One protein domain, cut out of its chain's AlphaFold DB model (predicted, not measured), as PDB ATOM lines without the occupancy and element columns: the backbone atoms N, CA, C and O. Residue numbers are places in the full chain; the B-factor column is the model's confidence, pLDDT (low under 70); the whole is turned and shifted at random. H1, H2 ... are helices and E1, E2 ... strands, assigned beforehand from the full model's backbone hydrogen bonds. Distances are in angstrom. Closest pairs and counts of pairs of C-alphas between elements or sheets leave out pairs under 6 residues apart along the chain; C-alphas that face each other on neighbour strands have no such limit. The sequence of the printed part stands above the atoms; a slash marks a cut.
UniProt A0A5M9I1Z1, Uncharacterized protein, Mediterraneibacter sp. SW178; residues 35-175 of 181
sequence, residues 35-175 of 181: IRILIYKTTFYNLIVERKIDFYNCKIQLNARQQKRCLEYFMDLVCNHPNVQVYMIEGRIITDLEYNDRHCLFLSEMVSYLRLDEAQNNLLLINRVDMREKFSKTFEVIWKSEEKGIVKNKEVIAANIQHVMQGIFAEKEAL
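AT A GLANCE: This is residues 35 to 175 of the 181 residues of an uncharacterized protein of Mediterraneibacter sp. SW178 (UniProt A0A5M9I1Z1). Two lobes meet at a short parallel strand pair, E1 and E4: in one lobe three helices, H1, H2 and H4, lie nearly side by side in a small triangular bundle, and in the other are the helix H3 and the three-strand meander E5 E6 E7. E1 and E4 are at one end of the bundle, where H2 and H4 come near E4, and the last part of H3 comes near the pair too; the strand hairpin E2 and E3 follows the other end of H1, and only residues 170 to 175, the last turns of H4, stick out. The printed part has 141 residues with four named helices and seven named strands, in the order E1 H1 E2 E3 H2 E4 E5 E6 E7 H3 H4; E1 and E4 are parallel, E2 and E3 antiparallel, and the sheet of order E5, E6, E7 is antiparallel. The class is mixed, helices and strands, and the whole is compact, with a radius of gyration of the C-alphas of 16.7 A and spans of 52 by 40 by 31 A.

IN THESE COORDINATES: E1, residues 35 to 40, begins with C-alpha 35 at (147.638, 116.653, 85.425) and is 16.5 A long. H1, residues 41 to 50, is 14.7 A long. E2, residues 52 to 55, and E3, residues 58 to 61, are 9.6 A each. H2, residues 64 to 80, is 23.5 A long, and E4, residues 84 to 89, is 16.3 A. E5, residues 104 to 106, starts with C-alpha 104 at (158.202, 117.596, 101.305); E6 is residues 113 to 115 and E7 residues 123 to 125. H3, residues 129 to 144, is 22.7 A long. H4, residues 154 to 175, is the longest helix at 33.0 A and ends with C-alpha 175 at (161.381, 153.224, 91.863).

HOW THE PARTS SIT: H4 touches H2, closest at the C-alphas of Met 75 and Ala 158, 6.4 A apart, at a shallow tilt of 20 degrees, opposite ways. H4 touches H1 with residues 161 to 168 alone, closest at the C-alphas of Tyr 45 and Val 164, 7.3 A, at a shallow tilt of 21 degrees, the same way. H1 and H2 are close but not clearly touching, with the C-alphas of Ile 48 and Gln 67 7.5 A apart. E1 and E4 are parallel at 19 degrees, with N 37 and O 85 2.8 A apart, within hydrogen-bond range. The closest C-alphas of E4 and H4 are those of Met 88 and Ile 157, 6.6 A, and those of E1 and H3 are Leu 38 and Trp 143, 7.6 A. Residues 88 to 89 of E4 also pair, antiparallel, with residues 150 to 151. In the hairpin E2 and E3, N 60 and O 53 are 2.8 A apart; H1 and E3 are apart, only just, at 8.1 A. E5, E6 and E7 form a meander, each strand the antiparallel neighbour of the one before, with N 106 and O 113 2.8 A apart and N 114 and O 124 2.8 A apart. H3 is not on this sheet and is apart from H1 and H2. In H2 and H3 every O i to N i+4 pair is within hydrogen-bond range; in H1 it is 5 of 6 and in H4 12 of 18.

THE WHOLE: The C-alphas of Asp 130 and Ala 174 are the two farthest apart, at 53.5 A. The printed part has no cut. The link from E4 to E5, residues 90 to 103, is long. The mean pLDDT of the printed part is 82.3; it is under 70 in residues 56 to 57, 95 to 102, 118 to 121 and 167 to 175.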
ATOM      1  N   ILE A  35     146.928 116.148  84.250       94.25
ATOM      2  CA  ILE A  35     147.638 116.653  85.425       94.25
ATOM      3  C   ILE A  35     146.650 117.375  86.335       94.25
ATOM      4  O   ILE A  35     145.970 118.316  85.929       94.25
ATOM      5  N   ARG A  36     146.606 116.970  87.605       95.31
ATOM      6  CA  ARG A  36     145.794 117.612  88.645       95.31
ATOM      7  C   ARG A  36     146.693 118.240  89.699       95.31
ATOM      8  O   ARG A  36     147.525 117.558  90.292       95.31
ATOM      9  N   ILE A  37     146.516 119.534  89.934       94.31
ATOM     10  CA  ILE A  37     147.351 120.337  90.828       94.31
ATOM     11  C   ILE A  37     146.471 120.969  91.901       94.31
ATOM     12  O   ILE A  37     145.558 121.731  91.593       94.31
ATOM     13  N   LEU A  38     146.783 120.690  93.163       92.56
ATOM     14  CA  LEU A  38     146.290 121.460  94.304       92.56
ATOM     15  C   LEU A  38     147.409 122.382  94.773       92.56
ATOM     16  O   LEU A  38     148.505 121.910  95.074       92.56
ATOM     17  N   ILE A  39     147.143 123.684  94.830       90.62
ATOM     18  CA  ILE A  39     148.140 124.681  95.229       90.62
ATOM     19  C   ILE A  39     147.553 125.672  96.227       90.62
ATOM     20  O   ILE A  39     146.443 126.170  96.051       90.62
ATOM     21  N   TYR A  40     148.305 125.984  97.279       89.06
ATOM     22  CA  TYR A  40     147.918 127.033  98.214       89.06
ATOM     23  C   TYR A  40     148.162 128.408  97.603       89.06
ATOM     24  O   TYR A  40     149.208 128.666  97.006       89.06
ATOM     25  N   LYS A  41     147.227 129.335  97.813       88.44
ATOM     26  CA  LYS A  41     147.372 130.733  97.391       88.44
ATOM     27  C   LYS A  41     148.636 131.373  97.987       88.44
ATOM     28  O   LYS A  41     149.332 132.127  97.309       88.44
ATOM     29  N   THR A  42     148.983 131.007  99.224       85.25
ATOM     30  CA  THR A  42     150.212 131.426  99.923       85.25
ATOM     31  C   THR A  42     151.495 131.052  99.185       85.25
ATOM     32  O   THR A  42     152.464 131.801  99.269       85.25
ATOM     33  N   THR A  43     151.508 129.977  98.391       86.06
ATOM     34  CA  THR A  43     152.678 129.589  97.590       86.06
ATOM     35  C   THR A  43     153.069 130.684  96.593       86.06
ATOM     36  O   THR A  43     154.257 130.955  96.425       86.06
ATOM     37  N   PHE A  44     152.099 131.373  95.980       86.25
ATOM     38  CA  PHE A  44     152.403 132.484  95.074       86.25
ATOM     39  C   PHE A  44     152.934 133.707  95.821       86.25
ATOM     40  O   PHE A  44     153.892 134.323  95.360       86.25
ATOM     41  N   TYR A  45     152.371 134.035  96.987       81.88
ATOM     42  CA  TYR A  45     152.881 135.129  97.817       81.88
ATOM     43  C   TYR A  45     154.324 134.866  98.269       81.88
ATOM     44  O   TYR A  45     155.176 135.743  98.126       81.88
ATOM     45  N   ASN A  46     154.633 133.645  98.710       82.31
ATOM     46  CA  ASN A  46     155.994 133.263  99.090       82.31
ATOM     47  C   ASN A  46     156.948 133.341  97.892       82.31
ATOM     48  O   ASN A  46     158.037 133.899  98.009       82.31
ATOM     49  N   LEU A  47     156.526 132.875  96.709       86.19
ATOM     50  CA  LEU A  47     157.316 133.011  95.483       86.19
ATOM     51  C   LEU A  47     157.600 134.482  95.147       86.19
ATOM     52  O   LEU A  47     158.697 134.802  94.682       86.19
ATOM     53  N   ILE A  48     156.638 135.379  95.378       84.44
ATOM     54  CA  ILE A  48     156.818 136.817  95.163       84.44
ATOM     55  C   ILE A  48     157.862 137.401  96.103       84.44
ATOM     56  O   ILE A  48     158.811 138.044  95.642       84.44
ATOM     57  N   VAL A  49     157.660 137.179  97.398       82.56
ATOM     58  CA  VAL A  49     158.435 137.809  98.463       82.56
ATOM     59  C   VAL A  49     159.848 137.237  98.504       82.56
ATOM     60  O   VAL A  49     160.824 137.983  98.494       82.56
ATOM     61  N   GLU A  50     159.978 135.912  98.493       84.06
ATOM     62  CA  GLU A  50     161.270 135.251  98.657       84.06
ATOM     63  C   GLU A  50     162.065 135.171  97.356       84.06
ATOM     64  O   GLU A  50     163.295 135.060  97.390       84.06
ATOM     65  N   ARG A  51     161.383 135.213  96.200       86.44
ATOM     66  CA  ARG A  51     161.985 134.954  94.881       86.44
ATOM     67  C   ARG A  51     162.735 133.620  94.842       86.44
ATOM     68  O   ARG A  51     163.737 133.497  94.144       86.44
ATOM     69  N   LYS A  52     162.273 132.623  95.594       85.62
ATOM     70  CA  LYS A  52     162.891 131.299  95.671       85.62
ATOM     71  C   LYS A  52     161.949 130.243  95.125       85.62
ATOM     72  O   LYS A  52     160.745 130.301  95.349       85.62
ATOM     73  N   ILE A  53     162.520 129.281  94.411       85.00
ATOM     74  CA  ILE A  53     161.833 128.058  94.001       85.00
ATOM     75  C   ILE A  53     162.662 126.871  94.446       85.00
ATOM     76  O   ILE A  53     163.891 126.895  94.383       85.00
ATOM     77  N   ASP A  54     161.971 125.823  94.861       78.00
ATOM     78  CA  ASP A  54     162.575 124.524  95.065       78.00
ATOM     79  C   ASP A  54     162.522 123.696  93.781       78.00
ATOM     80  O   ASP A  54     161.445 123.390  93.267       78.00
ATOM     81  N   PHE A  55     163.687 123.347  93.245       76.38
ATOM     82  CA  PHE A  55     163.808 122.494  92.074       76.38
ATOM     83  C   PHE A  55     164.594 121.238  92.440       76.38
ATOM     84  O   PHE A  55     165.818 121.277  92.525       76.38
ATOM     85  N   TYR A  56     163.895 120.123  92.665       68.62
ATOM     86  CA  TYR A  56     164.499 118.830  93.020       68.62
ATOM     87  C   TYR A  56     165.540 118.926  94.149       68.62
ATOM     88  O   TYR A  56     166.662 118.448  93.999       68.62
ATOM     89  N   ASN A  57     165.173 119.534  95.286       69.69
ATOM     90  CA  ASN A  57     166.063 119.721  96.442       69.69
ATOM     91  C   ASN A  57     167.167 120.775  96.248       69.69
ATOM     92  O   ASN A  57     168.021 120.946  97.115       69.69
ATOM     93  N   CYS A  58     167.121 121.532  95.153       74.06
ATOM     94  CA  CYS A  58     167.942 122.716  94.955       74.06
ATOM     95  C   CYS A  58     167.079 123.968  95.133       74.06
ATOM     96  O   CYS A  58     166.198 124.244  94.317       74.06
ATOM     97  N   LYS A  59     167.354 124.762  96.173       79.12
ATOM     98  CA  LYS A  59     166.739 126.086  96.335       79.12
ATOM     99  C   LYS A  59     167.391 127.065  95.358       79.12
ATOM    100  O   LYS A  59     168.573 127.378  95.481       79.12
ATOM    101  N   ILE A  60     166.623 127.545  94.388       84.69
ATOM    102  CA  ILE A  60     167.076 128.474  93.353       84.69
ATOM    103  C   ILE A  60     166.566 129.872  93.689       84.69
ATOM    104  O   ILE A  60     165.359 130.089  93.785       84.69
ATOM    105  N   GLN A  61     167.483 130.831  93.816       90.19
ATOM    106  CA  GLN A  61     167.141 132.249  93.883       90.19
ATOM    107  C   GLN A  61     166.891 132.783  92.468       90.19
ATOM    108  O   GLN A  61     167.770 132.736  91.607       90.19
ATOM    109  N   LEU A  62     165.700 133.317  92.236       89.75
ATOM    110  CA  LEU A  62     165.298 133.921  90.976       89.75
ATOM    111  C   LEU A  62     165.587 135.419  90.975       89.75
ATOM    112  O   LEU A  62     165.334 136.135  91.948       89.75
ATOM    113  N   ASN A  63     166.038 135.928  89.833       89.75
ATOM    114  CA  ASN A  63     165.929 137.353  89.553       89.75
ATOM    115  C   ASN A  63     164.488 137.711  89.139       89.75
ATOM    116  O   ASN A  63     163.672 136.848  88.814       89.75
ATOM    117  N   ALA A  64     164.175 139.005  89.098       86.31
ATOM    118  CA  ALA A  64     162.817 139.459  88.800       86.31
ATOM    119  C   ALA A  64     162.305 139.038  87.409       86.31
ATOM    120  O   ALA A  64     161.114 138.794  87.240       86.31
ATOM    121  N   ARG A  65     163.192 138.921  86.411       88.69
ATOM    122  CA  ARG A  65     162.816 138.453  85.069       88.69
ATOM    123  C   ARG A  65     162.448 136.969  85.087       88.69
ATOM    124  O   ARG A  65     161.473 136.579  84.455       88.69
ATOM    125  N   GLN A  66     163.215 136.148  85.801       90.00
ATOM    126  CA  GLN A  66     162.943 134.718  85.970       90.00
ATOM    127  C   GLN A  66     161.663 134.483  86.775       90.00
ATOM    128  O   GLN A  66     160.851 133.652  86.385       90.00
ATOM    129  N   GLN A  67     161.457 135.252  87.845       89.56
ATOM    130  CA  GLN A  67     160.233 135.227  88.642       89.56
ATOM    131  C   GLN A  67     159.000 135.552  87.791       89.56
ATOM    132  O   GLN A  67     158.051 134.772  87.778       89.56
ATOM    133  N   LYS A  68     159.040 136.654  87.027       88.25
ATOM    134  CA  LYS A  68     157.976 137.022  86.082       88.25
ATOM    135  C   LYS A  68     157.685 135.881  85.109       88.25
ATOM    136  O   LYS A  68     156.545 135.447  85.012       88.25
ATOM    137  N   ARG A  69     158.725 135.350  84.461       90.44
ATOM    138  CA  ARG A  69     158.586 134.260  83.488       90.44
ATOM    139  C   ARG A  69     157.996 132.990  84.103       90.44
ATOM    140  O   ARG A  69     157.258 132.280  83.433       90.44
ATOM    141  N   CYS A  70     158.319 132.694  85.360       89.75
ATOM    142  CA  CYS A  70     157.748 131.557  86.073       89.75
ATOM    143  C   CYS A  70     156.243 131.736  86.312       89.75
ATOM    144  O   CYS A  70     155.476 130.817  86.039       89.75
ATOM    145  N   LEU A  71     155.820 132.925  86.751       89.75
ATOM    146  CA  LEU A  71     154.404 133.243  86.955       89.75
ATOM    147  C   LEU A  71     153.626 133.273  85.631       89.75
ATOM    148  O   LEU A  71     152.530 132.728  85.562       89.75
ATOM    149  N   GLU A  72     154.209 133.834  84.569       91.25
ATOM    150  CA  GLU A  72     153.634 133.809  83.216       91.25
ATOM    151  C   GLU A  72     153.456 132.380  82.703       91.25
ATOM    152  O   GLU A  72     152.415 132.056  82.142       91.25
ATOM    153  N   TYR A  73     154.440 131.509  82.931       91.12
ATOM    154  CA  TYR A  73     154.330 130.104  82.552       91.12
ATOM    155  C   TYR A  73     153.251 129.375  83.355       91.12
ATOM    156  O   TYR A  73     152.488 128.598  82.797       91.12
ATOM    157  N   PHE A  74     153.137 129.645  84.657       91.31
ATOM    158  CA  PHE A  74     152.053 129.070  85.449       91.31
ATOM    159  C   PHE A  74     150.678 129.570  84.976       91.31
ATOM    160  O   PHE A  74     149.730 128.793  84.912       91.31
ATOM    161  N   MET A  75     150.569 130.845  84.596       91.50
ATOM    162  CA  MET A  75     149.354 131.391  83.986       91.50
ATOM    163  C   MET A  75     149.010 130.675  82.678       91.50
ATOM    164  O   MET A  75     147.860 130.300  82.467       91.50
ATOM    165  N   ASP A  76     150.012 130.457  81.822       92.31
ATOM    166  CA  ASP A  76     149.861 129.702  80.581       92.31
ATOM    167  C   ASP A  76     149.325 128.294  80.863       92.31
ATOM    168  O   ASP A  76     148.319 127.909  80.275       92.31
ATOM    169  N   LEU A  77     149.897 127.576  81.840       91.75
ATOM    170  CA  LEU A  77     149.413 126.258  82.275       91.75
ATOM    171  C   LEU A  77     147.934 126.269  82.682       91.75
ATOM    172  O   LEU A  77     147.192 125.369  82.303       91.75
ATOM    173  N   VAL A  78     147.490 127.278  83.432       92.19
ATOM    174  CA  VAL A  78     146.095 127.371  83.895       92.19
ATOM    175  C   VAL A  78     145.132 127.651  82.736       92.19
ATOM    176  O   VAL A  78     144.058 127.042  82.664       92.19
ATOM    177  N   CYS A  79     145.504 128.568  81.844       90.88
ATOM    178  CA  CYS A  79     144.611 129.107  80.818       90.88
ATOM    179  C   CYS A  79     144.616 128.299  79.515       90.88
ATOM    180  O   CYS A  79     143.565 128.134  78.899       90.88
ATOM    181  N   ASN A  80     145.781 127.801  79.097       91.56
ATOM    182  CA  ASN A  80     146.006 127.305  77.738       91.56
ATOM    183  C   ASN A  80     146.229 125.788  77.660       91.56
ATOM    184  O   ASN A  80     146.184 125.234  76.563       91.56
ATOM    185  N   HIS A  81     146.418 125.096  78.792       91.81
ATOM    186  CA  HIS A  81     146.622 123.642  78.820       91.81
ATOM    187  C   HIS A  81     145.396 122.939  79.423       91.81
ATOM    188  O   HIS A  81     145.271 122.854  80.646       91.81
ATOM    189  N   PRO A  82     144.453 122.429  78.605       88.12
ATOM    190  CA  PRO A  82     143.201 121.852  79.104       88.12
ATOM    191  C   PRO A  82     143.410 120.586  79.946       88.12
ATOM    192  O   PRO A  82     142.644 120.360  80.885       88.12
ATOM    193  N   ASN A  83     144.468 119.822  79.659       92.56
ATOM    194  CA  ASN A  83     144.841 118.606  80.388       92.56
ATOM    195  C   ASN A  83     145.440 118.916  81.771       92.56
ATOM    196  O   ASN A  83     145.570 118.028  82.611       92.56
ATOM    197  N   VAL A  84     145.758 120.187  82.043       94.69
ATOM    198  CA  VAL A  84     146.191 120.661  83.356       94.69
ATOM    199  C   VAL A  84     145.001 121.288  84.081       94.69
ATOM    200  O   VAL A  84     144.440 122.316  83.692       94.69
ATOM    201  N   GLN A  85     144.603 120.658  85.179       95.50
ATOM    202  CA  GLN A  85     143.570 121.146  86.080       95.50
ATOM    203  C   GLN A  85     144.233 121.628  87.362       95.50
ATOM    204  O   GLN A  85     144.971 120.890  88.014       95.50
ATOM    205  N   VAL A  86     143.956 122.872  87.736       95.25
ATOM    206  CA  VAL A  86     144.515 123.496  88.933       95.25
ATOM    207  C   VAL A  86     143.366 123.926  89.821       95.25
ATOM    208  O   VAL A  86     142.494 124.649  89.353       95.25
ATOM    209  N   TYR A  87     143.391 123.516  91.085       95.00
ATOM    210  CA  TYR A  87     142.524 124.028  92.140       95.00
ATOM    211  C   TYR A  87     143.374 124.794  93.153       95.00
ATOM    212  O   TYR A  87     144.434 124.328  93.584       95.00
ATOM    213  N   MET A  88     142.911 125.991  93.512       93.12
ATOM    214  CA  MET A  88     143.611 126.879  94.432       93.12
ATOM    215  C   MET A  88     142.966 126.837  95.813       93.12
ATOM    216  O   MET A  88     141.750 126.914  95.946       93.12
ATOM    217  N   ILE A  89     143.793 126.754  96.847       91.25
ATOM    218  CA  ILE A  89     143.366 126.707  98.241       91.25
ATOM    219  C   ILE A  89     143.626 128.077  98.869       91.25
ATOM    220  O   ILE A  89     144.781 128.498  98.971       91.25
ATOM    221  N   GLU A  90     142.576 128.788  99.278       86.94
ATOM    222  CA  GLU A  90     142.709 130.146  99.833       86.94
ATOM    223  C   GLU A  90     143.103 130.161 101.315       86.94
ATOM    224  O   GLU A  90     143.782 131.085 101.762       86.94
ATOM    225  N   GLY A  91     142.689 129.140 102.070       79.31
ATOM    226  CA  GLY A  91     142.916 129.019 103.510       79.31
ATOM    227  C   GLY A  91     143.737 127.786 103.885       79.31
ATOM    228  O   GLY A  91     144.656 127.386 103.174       79.31
ATOM    229  N   ARG A  92     143.395 127.164 105.016       73.25
ATOM    230  CA  ARG A  92     143.952 125.874 105.443       73.25
ATOM    231  C   ARG A  92     142.892 124.795 105.255       73.25
ATOM    232  O   ARG A  92     141.791 124.947 105.768       73.25
ATOM    233  N   ILE A  93     143.237 123.712 104.560       72.19
ATOM    234  CA  ILE A  93     142.389 122.508 104.514       72.19
ATOM    235  C   ILE A  93     142.561 121.701 105.802       72.19
ATOM    236  O   ILE A  93     141.611 121.148 106.338       72.19
ATOM    237  N   ILE A  94     143.791 121.650 106.317       70.50
ATOM    238  CA  ILE A  94     144.120 120.974 107.570       70.50
ATOM    239  C   ILE A  94     144.400 122.071 108.592       70.50
ATOM    240  O   ILE A  94     145.434 122.733 108.525       70.50
ATOM    241  N   THR A  95     143.455 122.298 109.504       60.66
ATOM    242  CA  THR A  95     143.488 123.402 110.479       60.66
ATOM    243  C   THR A  95     144.739 123.388 111.355       60.66
ATOM    244  O   THR A  95     145.296 124.450 111.641       60.66
ATOM    245  N   ASP A  96     145.228 122.191 111.685       62.62
ATOM    246  CA  ASP A  96     146.337 121.974 112.621       62.62
ATOM    247  C   ASP A  96     147.705 121.890 111.924       62.62
ATOM    248  O   ASP A  96     148.735 121.727 112.579       62.62
ATOM    249  N   LEU A  97     147.735 121.998 110.592       60.28
ATOM    250  CA  LEU A  97     148.966 121.978 109.814       60.28
ATOM    251  C   LEU A  97     149.314 123.403 109.381       60.28
ATOM    252  O   LEU A  97     148.600 124.031 108.597       60.28
ATOM    253  N   GLU A  98     150.437 123.920 109.871       59.22
ATOM    254  CA  GLU A  98     151.025 125.116 109.276       59.22
ATOM    255  C   GLU A  98     151.672 124.745 107.944       59.22
ATOM    256  O   GLU A  98     152.437 123.781 107.859       59.22
ATOM    257  N   TYR A  99     151.362 125.506 106.891       61.47
ATOM    258  CA  TYR A  99     152.068 125.370 105.624       61.47
ATOM    259  C   TYR A  99     153.557 125.633 105.861       61.47
ATOM    260  O   TYR A  99     153.946 126.729 106.268       61.47
ATOM    261  N   ASN A 100     154.376 124.617 105.612       65.06
ATOM    262  CA  ASN A 100     155.817 124.672 105.774       65.06
ATOM    263  C   ASN A 100     156.468 123.903 104.621       65.06
ATOM    264  O   ASN A 100     156.212 122.715 104.435       65.06
ATOM    265  N   ASP A 101     157.301 124.586 103.841       66.00
ATOM    266  CA  ASP A 101     157.986 124.045 102.663       66.00
ATOM    267  C   ASP A 101     159.295 123.302 103.000       66.00
ATOM    268  O   ASP A 101     159.934 122.710 102.122       66.00
ATOM    269  N   ARG A 102     159.693 123.299 104.279       69.75
ATOM    270  CA  ARG A 102     160.892 122.609 104.777       69.75
ATOM    271  C   ARG A 102     160.787 121.096 104.653       69.75
ATOM    272  O   ARG A 102     161.791 120.429 104.416       69.75
ATOM    273  N   HIS A 103     159.575 120.556 104.767       74.38
ATOM    274  CA  HIS A 103     159.311 119.131 104.618       74.38
ATOM    275  C   HIS A 103     158.474 118.873 103.375       74.38
ATOM    276  O   HIS A 103     157.439 119.500 103.167       74.38
ATOM    277  N   CYS A 104     158.912 117.937 102.537       79.12
ATOM    278  CA  CYS A 104     158.202 117.596 101.305       79.12
ATOM    279  C   CYS A 104     158.162 116.088 101.125       79.12
ATOM    280  O   CYS A 104     159.195 115.431 101.189       79.12
ATOM    281  N   LEU A 105     156.981 115.543 100.861       82.94
ATOM    282  CA  LEU A 105     156.817 114.136 100.527       82.94
ATOM    283  C   LEU A 105     156.630 114.004  99.016       82.94
ATOM    284  O   LEU A 105     155.694 114.566  98.453       82.94
ATOM    285  N   PHE A 106     157.510 113.247  98.372       84.62
ATOM    286  CA  PHE A 106     157.381 112.867  96.974       84.62
ATOM    287  C   PHE A 106     156.950 111.409  96.889       84.62
ATOM    288  O   PHE A 106     157.582 110.535  97.484       84.62
ATOM    289  N   LEU A 107     155.880 111.140  96.146       85.25
ATOM    290  CA  LEU A 107     155.329 109.802  95.975       85.25
ATOM    291  C   LEU A 107     155.210 109.502  94.486       85.25
ATOM    292  O   LEU A 107     154.516 110.213  93.764       85.25
ATOM    293  N   SER A 108     155.862 108.435  94.031       83.69
ATOM    294  CA  SER A 108     155.709 107.919  92.668       83.69
ATOM    295  C   SER A 108     155.611 106.392  92.659       83.69
ATOM    296  O   SER A 108     155.679 105.732  93.703       83.69
ATOM    297  N   GLU A 109     155.423 105.816  91.473       77.25
ATOM    298  CA  GLU A 109     155.440 104.364  91.289       77.25
ATOM    299  C   GLU A 109     156.824 103.768  91.549       77.25
ATOM    300  O   GLU A 109     156.921 102.733  92.207       77.25
ATOM    301  N   MET A 110     157.880 104.444  91.082       79.56
ATOM    302  CA  MET A 110     159.255 103.939  91.137       79.56
ATOM    303  C   MET A 110     159.970 104.301  92.438       79.56
ATOM    304  O   MET A 110     160.675 103.478  93.012       79.56
ATOM    305  N   VAL A 111     159.815 105.547  92.896       80.12
ATOM    306  CA  VAL A 111     160.515 106.066  94.074       80.12
ATOM    307  C   VAL A 111     159.617 106.990  94.881       80.12
ATOM    308  O   VAL A 111     158.961 107.887  94.353       80.12
ATOM    309  N   SER A 112     159.590 106.773  96.184       85.81
ATOM    310  CA  SER A 112     158.898 107.633  97.132       85.81
ATOM    311  C   SER A 112     159.906 108.048  98.196       85.81
ATOM    312  O   SER A 112     160.704 107.224  98.645       85.81
ATOM    313  N   TYR A 113     159.934 109.327  98.553       85.31
ATOM    314  CA  TYR A 113     160.899 109.862  99.507       85.31
ATOM    315  C   TYR A 113     160.337 111.055 100.273       85.31
ATOM    316  O   TYR A 113     159.531 111.826  99.756       85.31
ATOM    317  N   LEU A 114     160.785 111.218 101.512       85.69
ATOM    318  CA  LEU A 114     160.537 112.394 102.332       85.69
ATOM    319  C   LEU A 114     161.799 113.240 102.367       85.69
ATOM    320  O   LEU A 114     162.887 112.739 102.640       85.69
ATOM    321  N   ARG A 115     161.635 114.530 102.116       82.38
ATOM    322  CA  ARG A 115     162.657 115.526 102.359       82.38
ATOM    323  C   ARG A 115     162.495 116.124 103.751       82.38
ATOM    324  O   ARG A 115     161.407 116.594 104.084       82.38
ATOM    325  N   LEU A 116     163.584 116.131 104.508       81.69
ATOM    326  CA  LEU A 116     163.706 116.698 105.848       81.69
ATOM    327  C   LEU A 116     164.411 118.069 105.817       81.69
ATOM    328  O   LEU A 116     165.096 118.403 104.847       81.69
ATOM    329  N   ASP A 117     164.261 118.858 106.882       73.94
ATOM    330  CA  ASP A 117     164.895 120.181 107.050       73.94
ATOM    331  C   ASP A 117     166.377 120.073 107.476       73.94
ATOM    332  O   ASP A 117     166.814 120.717 108.427       73.94
ATOM    333  N   GLU A 118     167.162 119.213 106.817       64.12
ATOM    334  CA  GLU A 118     168.589 119.012 107.118       64.12
ATOM    335  C   GLU A 118     169.492 119.483 105.967       64.12
ATOM    336  O   GLU A 118     169.133 119.419 104.791       64.12
ATOM    337  N   ALA A 119     170.691 119.978 106.294       61.91
ATOM    338  CA  ALA A 119     171.614 120.563 105.313       61.91
ATOM    339  C   ALA A 119     172.348 119.521 104.439       61.91
ATOM    340  O   ALA A 119     172.869 119.867 103.380       61.91
ATOM    341  N   GLN A 120     172.408 118.256 104.867       58.81
ATOM    342  CA  GLN A 120     173.045 117.147 104.147       58.81
ATOM    343  C   GLN A 120     172.197 115.880 104.277       58.81
ATOM    344  O   GLN A 120     171.601 115.652 105.320       58.81
ATOM    345  N   ASN A 121     172.164 115.046 103.227       62.72
ATOM    346  CA  ASN A 121     171.450 113.757 103.201       62.72
ATOM    347  C   ASN A 121     169.994 113.821 103.690       62.72
ATOM    348  O   ASN A 121     169.488 112.906 104.332       62.72
ATOM    349  N   ASN A 122     169.291 114.885 103.325       77.38
ATOM    350  CA  ASN A 122     167.945 115.166 103.799       77.38
ATOM    351  C   ASN A 122     166.836 114.368 103.095       77.38
ATOM    352  O   ASN A 122     165.665 114.698 103.260       77.38
ATOM    353  N   LEU A 123     167.178 113.356 102.295       84.69
ATOM    354  CA  LEU A 123     166.220 112.517 101.578       84.69
ATOM    355  C   LEU A 123     166.116 111.149 102.250       84.69
ATOM    356  O   LEU A 123     167.031 110.331 102.179       84.69
ATOM    357  N   LEU A 124     164.963 110.877 102.849       84.62
ATOM    358  CA  LEU A 124     164.603 109.570 103.373       84.62
ATOM    359  C   LEU A 124     163.796 108.812 102.321       84.62
ATOM    360  O   LEU A 124     162.675 109.203 102.005       84.62
ATOM    361  N   LEU A 125     164.334 107.712 101.794       85.31
ATOM    362  CA  LEU A 125     163.575 106.827 100.910       85.31
ATOM    363  C   LEU A 125     162.471 106.121 101.698       85.31
ATOM    364  O   LEU A 125     162.711 105.466 102.709       85.31
ATOM    365  N   ILE A 126     161.252 106.230 101.193       80.62
ATOM    366  CA  ILE A 126     160.056 105.649 101.778       80.62
ATOM    367  C   ILE A 126     159.498 104.657 100.770       80.62
ATOM    368  O   ILE A 126     158.711 105.015  99.904       80.62
ATOM    369  N   ASN A 127     159.864 103.386 100.885       71.69
ATOM    370  CA  ASN A 127     159.284 102.350 100.033       71.69
ATOM    371  C   ASN A 127     158.031 101.740 100.678       71.69
ATOM    372  O   ASN A 127     158.010 100.560 101.024       71.69
ATOM    373  N   ARG A 128     156.999 102.563 100.914       77.94
ATOM    374  CA  ARG A 128     155.727 102.083 101.469       77.94
ATOM    375  C   ARG A 128     154.535 102.381 100.568       77.94
ATOM    376  O   ARG A 128     154.058 103.513 100.493       77.94
ATOM    377  N   VAL A 129     154.011 101.325  99.953       80.31
ATOM    378  CA  VAL A 129     152.829 101.375  99.080       80.31
ATOM    379  C   VAL A 129     151.592 101.896  99.818       80.31
ATOM    380  O   VAL A 129     150.849 102.703  99.264       80.31
ATOM    381  N   ASP A 130     151.407 101.527 101.088       84.25
ATOM    382  CA  ASP A 130     150.238 101.937 101.876       84.25
ATOM    383  C   ASP A 130     150.167 103.459 102.101       84.25
ATOM    384  O   ASP A 130     149.078 104.030 102.181       84.25
ATOM    385  N   MET A 131     151.315 104.141 102.183       83.38
ATOM    386  CA  MET A 131     151.346 105.598 102.307       83.38
ATOM    387  C   MET A 131     150.954 106.271 101.002       83.38
ATOM    388  O   MET A 131     150.164 107.211 101.033       83.38
ATOM    389  N   ARG A 132     151.417 105.748  99.861       84.38
ATOM    390  CA  ARG A 132     150.969 106.222  98.549       84.38
ATOM    391  C   ARG A 132     149.454 106.122  98.421       84.38
ATOM    392  O   ARG A 132     148.813 107.118  98.114       84.38
ATOM    393  N   GLU A 133     148.877 104.969  98.747       87.81
ATOM    394  CA  GLU A 133     147.425 104.777  98.694       87.81
ATOM    395  C   GLU A 133     146.660 105.748  99.598       87.81
ATOM    396  O   GLU A 133     145.639 106.300  99.189       87.81
ATOM    397  N   LYS A 134     147.146 105.981 100.824       88.06
ATOM    398  CA  LYS A 134     146.529 106.937 101.753       88.06
ATOM    399  C   LYS A 134     146.594 108.365 101.220       88.06
ATOM    400  O   LYS A 134     145.572 109.039 101.218       88.06
ATOM    401  N   PHE A 135     147.746 108.808 100.720       87.31
ATOM    402  CA  PHE A 135     147.894 110.147 100.144       87.31
ATOM    403  C   PHE A 135     147.056 110.330  98.880       87.31
ATOM    404  O   PHE A 135     146.404 111.361  98.745       87.31
ATOM    405  N   SER A 136     147.001 109.331  97.995       88.69
ATOM    406  CA  SER A 136     146.115 109.359  96.828       88.69
ATOM    407  C   SER A 136     144.648 109.479  97.246       88.69
ATOM    408  O   SER A 136     143.931 110.313  96.705       88.69
ATOM    409  N   LYS A 137     144.202 108.718  98.257       92.06
ATOM    410  CA  LYS A 137     142.837 108.837  98.802       92.06
ATOM    411  C   LYS A 137     142.575 110.227  99.383       92.06
ATOM    412  O   LYS A 137     141.544 110.816  99.076       92.06
ATOM    413  N   THR A 138     143.502 110.771 100.172       89.62
ATOM    414  CA  THR A 138     143.382 112.129 100.725       89.62
ATOM    415  C   THR A 138     143.310 113.181  99.621       89.62
ATOM    416  O   THR A 138     142.451 114.058  99.674       89.62
ATOM    417  N   PHE A 139     144.157 113.076  98.593       91.19
ATOM    418  CA  PHE A 139     144.120 113.966  97.434       91.19
ATOM    419  C   PHE A 139     142.756 113.916  96.740       91.19
ATOM    420  O   PHE A 139     142.181 114.965  96.483       91.19
ATOM    421  N   GLU A 140     142.201 112.725  96.492       94.31
ATOM    422  CA  GLU A 140     140.877 112.573  95.872       94.31
ATOM    423  C   GLU A 140     139.746 113.180  96.706       94.31
ATOM    424  O   GLU A 140     138.835 113.791  96.148       94.31
ATOM    425  N   VAL A 141     139.800 113.022  98.033       92.25
ATOM    426  CA  VAL A 141     138.821 113.624  98.949       92.25
ATOM    427  C   VAL A 141     138.859 115.145  98.836       92.25
ATOM    428  O   VAL A 141     137.816 115.767  98.656       92.25
ATOM    429  N   ILE A 142     140.053 115.738  98.877       91.19
ATOM    430  CA  ILE A 142     140.224 117.188  98.745       91.19
ATOM    431  C   ILE A 142     139.800 117.659  97.353       91.19
ATOM    432  O   ILE A 142     139.065 118.631  97.225       91.19
ATOM    433  N   TRP A 143     140.229 116.955  96.305       94.19
ATOM    434  CA  TRP A 143     139.931 117.299  94.918       94.19
ATOM    435  C   TRP A 143     138.422 117.370  94.655       94.19
ATOM    436  O   TRP A 143     137.942 118.266  93.968       94.19
ATOM    437  N   LYS A 144     137.657 116.438  95.231       93.56
ATOM    438  CA  LYS A 144     136.197 116.367  95.077       93.56
ATOM    439  C   LYS A 144     135.434 117.209  96.101       93.56
ATOM    440  O   LYS A 144     134.212 117.278  96.014       93.56
ATOM    441  N   SER A 145     136.117 117.834  97.058       89.25
ATOM    442  CA  SER A 145     135.477 118.640  98.096       89.25
ATOM    443  C   SER A 145     134.840 119.900  97.506       89.25
ATOM    444  O   SER A 145     135.394 120.519  96.601       89.25
ATOM    445  N   GLU A 146     133.673 120.284  98.025       87.25
ATOM    446  CA  GLU A 146     132.989 121.551  97.714       87.25
ATOM    447  C   GLU A 146     133.156 122.577  98.847       87.25
ATOM    448  O   GLU A 146     132.344 123.486  99.027       87.25
ATOM    449  N   GLU A 147     134.197 122.416  99.666       83.38
ATOM    450  CA  GLU A 147     134.532 123.381 100.705       83.38
ATOM    451  C   GLU A 147     134.791 124.773 100.122       83.38
ATOM    452  O   GLU A 147     135.515 124.944  99.141       83.38
ATOM    453  N   LYS A 148     134.259 125.797 100.799       79.44
ATOM    454  CA  LYS A 148     134.355 127.204 100.374       79.44
ATOM    455  C   LYS A 148     135.792 127.710 100.187       79.44
ATOM    456  O   LYS A 148     135.980 128.720  99.526       79.44
ATOM    457  N   GLY A 149     136.786 127.043 100.777       85.81
ATOM    458  CA  GLY A 149     138.200 127.413 100.674       85.81
ATOM    459  C   GLY A 149     138.924 126.883  99.432       85.81
ATOM    460  O   GLY A 149     140.107 127.188  99.274       85.81
ATOM    461  N   ILE A 150     138.259 126.088  98.582       91.50
ATOM    462  CA  ILE A 150     138.843 125.496  97.371       91.50
ATOM    463  C   ILE A 150     138.227 126.156  96.135       91.50
ATOM    464  O   ILE A 150     137.080 125.912  95.762       91.50
ATOM    465  N   VAL A 151     139.020 126.978  95.460       93.38
ATOM    466  CA  VAL A 151     138.649 127.642  94.213       93.38
ATOM    467  C   VAL A 151     138.951 126.708  93.049       93.38
ATOM    468  O   VAL A 151     140.104 126.352  92.803       93.38
ATOM    469  N   LYS A 152     137.900 126.339  92.310       94.06
ATOM    470  CA  LYS A 152     137.980 125.475  91.120       94.06
ATOM    471  C   LYS A 152     137.830 126.229  89.799       94.06
ATOM    472  O   LYS A 152     138.208 125.718  88.749       94.06
ATOM    473  N   ASN A 153     137.242 127.425  89.839       92.62
ATOM    474  CA  ASN A 153     137.002 128.232  88.649       92.62
ATOM    475  C   ASN A 153     138.337 128.778  88.104       92.62
ATOM    476  O   ASN A 153     139.058 129.487  88.811       92.62
ATOM    477  N   LYS A 154     138.652 128.450  86.844       91.69
ATOM    478  CA  LYS A 154     139.921 128.813  86.199       91.69
ATOM    479  C   LYS A 154     140.084 130.322  86.057       91.69
ATOM    480  O   LYS A 154     141.178 130.829  86.288       91.69
ATOM    481  N   GLU A 155     139.014 131.044  85.735       92.00
ATOM    482  CA  GLU A 155     139.046 132.498  85.569       92.00
ATOM    483  C   GLU A 155     139.375 133.206  86.892       92.00
ATOM    484  O   GLU A 155     140.181 134.134  86.919       92.00
ATOM    485  N   VAL A 156     138.826 132.726  88.010       92.38
ATOM    486  CA  VAL A 156     139.106 133.245  89.357       92.38
ATOM    487  C   VAL A 156     140.541 132.925  89.778       92.38
ATOM    488  O   VAL A 156     141.215 133.773  90.364       92.38
ATOM    489  N   ILE A 157     141.042 131.726  89.470       92.38
ATOM    490  CA  ILE A 157     142.444 131.352  89.721       92.38
ATOM    491  C   ILE A 157     143.382 132.262  88.921       92.38
ATOM    492  O   ILE A 157     144.314 132.831  89.491       92.38
ATOM    493  N   ALA A 158     143.113 132.450  87.629       91.81
ATOM    494  CA  ALA A 158     143.894 133.319  86.758       91.81
ATOM    495  C   ALA A 158     143.877 134.772  87.257       91.81
ATOM    496  O   ALA A 158     144.937 135.379  87.401       91.81
ATOM    497  N   ALA A 159     142.706 135.307  87.614       90.69
ATOM    498  CA  ALA A 159     142.570 136.654  88.167       90.69
ATOM    499  C   ALA A 159     143.356 136.828  89.479       90.69
ATOM    500  O   ALA A 159     144.033 137.840  89.662       90.69
ATOM    501  N   ASN A 160     143.337 135.826  90.368       87.75
ATOM    502  CA  ASN A 160     144.142 135.836  91.591       87.75
ATOM    503  C   ASN A 160     145.641 135.922  91.275       87.75
ATOM    504  O   ASN A 160     146.341 136.750  91.854       87.75
ATOM    505  N   ILE A 161     146.138 135.105  90.344       86.75
ATOM    506  CA  ILE A 161     147.557 135.109  89.966       86.75
ATOM    507  C   ILE A 161     147.921 136.428  89.265       86.75
ATOM    508  O   ILE A 161     148.981 136.987  89.534       86.75
ATOM    509  N   GLN A 162     147.042 136.975  88.420       87.31
ATOM    510  CA  GLN A 162     147.253 138.264  87.753       87.31
ATOM    511  C   GLN A 162     147.336 139.414  88.757       87.31
ATOM    512  O   GLN A 162     148.236 140.242  88.655       87.31
ATOM    513  N   HIS A 163     146.442 139.452  89.744       86.06
ATOM    514  CA  HIS A 163     146.478 140.453  90.808       86.06
ATOM    515  C   HIS A 163     147.795 140.386  91.594       86.06
ATOM    516  O   HIS A 163     148.469 141.393  91.813       86.06
ATOM    517  N   VAL A 164     148.203 139.167  91.940       80.56
ATOM    518  CA  VAL A 164     149.462 138.849  92.615       80.56
ATOM    519  C   VAL A 164     150.664 139.303  91.769       80.56
ATOM    520  O   VAL A 164     151.571 139.946  92.287       80.56
ATOM    521  N   MET A 165     150.632 139.100  90.450       80.38
ATOM    522  CA  MET A 165     151.632 139.608  89.505       80.38
ATOM    523  C   MET A 165     151.664 141.143  89.416       80.38
ATOM    524  O   MET A 165     152.746 141.725  89.414       80.38
ATOM    525  N   GLN A 166     150.509 141.812  89.350       80.00
ATOM    526  CA  GLN A 166     150.414 143.275  89.242       80.00
ATOM    527  C   GLN A 166     151.019 143.991  90.454       80.00
ATOM    528  O   GLN A 166     151.703 144.998  90.273       80.00
ATOM    529  N   GLY A 167     150.869 143.431  91.661       69.06
ATOM    530  CA  GLY A 167     151.531 143.946  92.865       69.06
ATOM    531  C   GLY A 167     153.062 144.020  92.740       69.06
ATOM    532  O   GLY A 167     153.674 144.954  93.243       69.06
ATOM    533  N   ILE A 168     153.686 143.102  91.991       65.31
ATOM    534  CA  ILE A 168     155.142 143.083  91.737       65.31
ATOM    535  C   ILE A 168     155.567 144.193  90.766       65.31
ATOM    536  O   ILE A 168     156.685 144.708  90.844       65.31
ATOM    537  N   PHE A 169     154.718 144.490  89.778       61.53
ATOM    538  CA  PHE A 169     155.063 145.382  88.669       61.53
ATOM    539  C   PHE A 169     154.774 146.851  88.985       61.53
ATOM    540  O   PHE A 169     155.527 147.703  88.526       61.53
ATOM    541  N   ALA A 170     153.784 147.139  89.835       56.06
ATOM    542  CA  ALA A 170     153.486 148.496  90.291       56.06
ATOM    543  C   ALA A 170     154.586 149.082  91.204       56.06
ATOM    544  O   ALA A 170     154.920 150.259  91.092       56.06
ATOM    545  N   GLU A 171     155.218 148.267  92.058       50.97
ATOM    546  CA  GLU A 171     156.308 148.733  92.936       50.97
ATOM    547  C   GLU A 171     157.581 149.126  92.169       50.97
ATOM    548  O   GLU A 171     158.405 149.879  92.679       50.97
ATOM    549  N   LYS A 172     157.771 148.635  90.939       49.81
ATOM    550  CA  LYS A 172     158.992 148.901  90.165       49.81
ATOM    551  C   LYS A 172     158.947 150.170  89.331       49.81
ATOM    552  O   LYS A 172     159.999 150.779  89.170       49.81
ATOM    553  N   GLU A 173     157.779 150.578  88.848       43.59
ATOM    554  CA  GLU A 173     157.634 151.852  88.130       43.59
ATOM    555  C   GLU A 173     157.801 153.044  89.088       43.59
ATOM    556  O   GLU A 173     158.443 154.033  88.743       43.59
ATOM    557  N   ALA A 174     157.383 152.892  90.350       43.78
ATOM    558  CA  ALA A 174     157.583 153.898  91.395       43.78
ATOM    559  C   ALA A 174     159.059 154.107  91.811       43.78
ATOM    560  O   ALA A 174     159.399 155.149  92.365       43.78
ATOM    561  N   LEU A 175     159.945 153.137  91.552       45.12
ATOM    562  CA  LEU A 175     161.381 153.224  91.863       45.12
ATOM    563  C   LEU A 175     162.236 153.693  90.673       45.12
ATOM    564  O   LEU A 175     163.392 154.058  90.876       45.12
TER     565      LEU A 175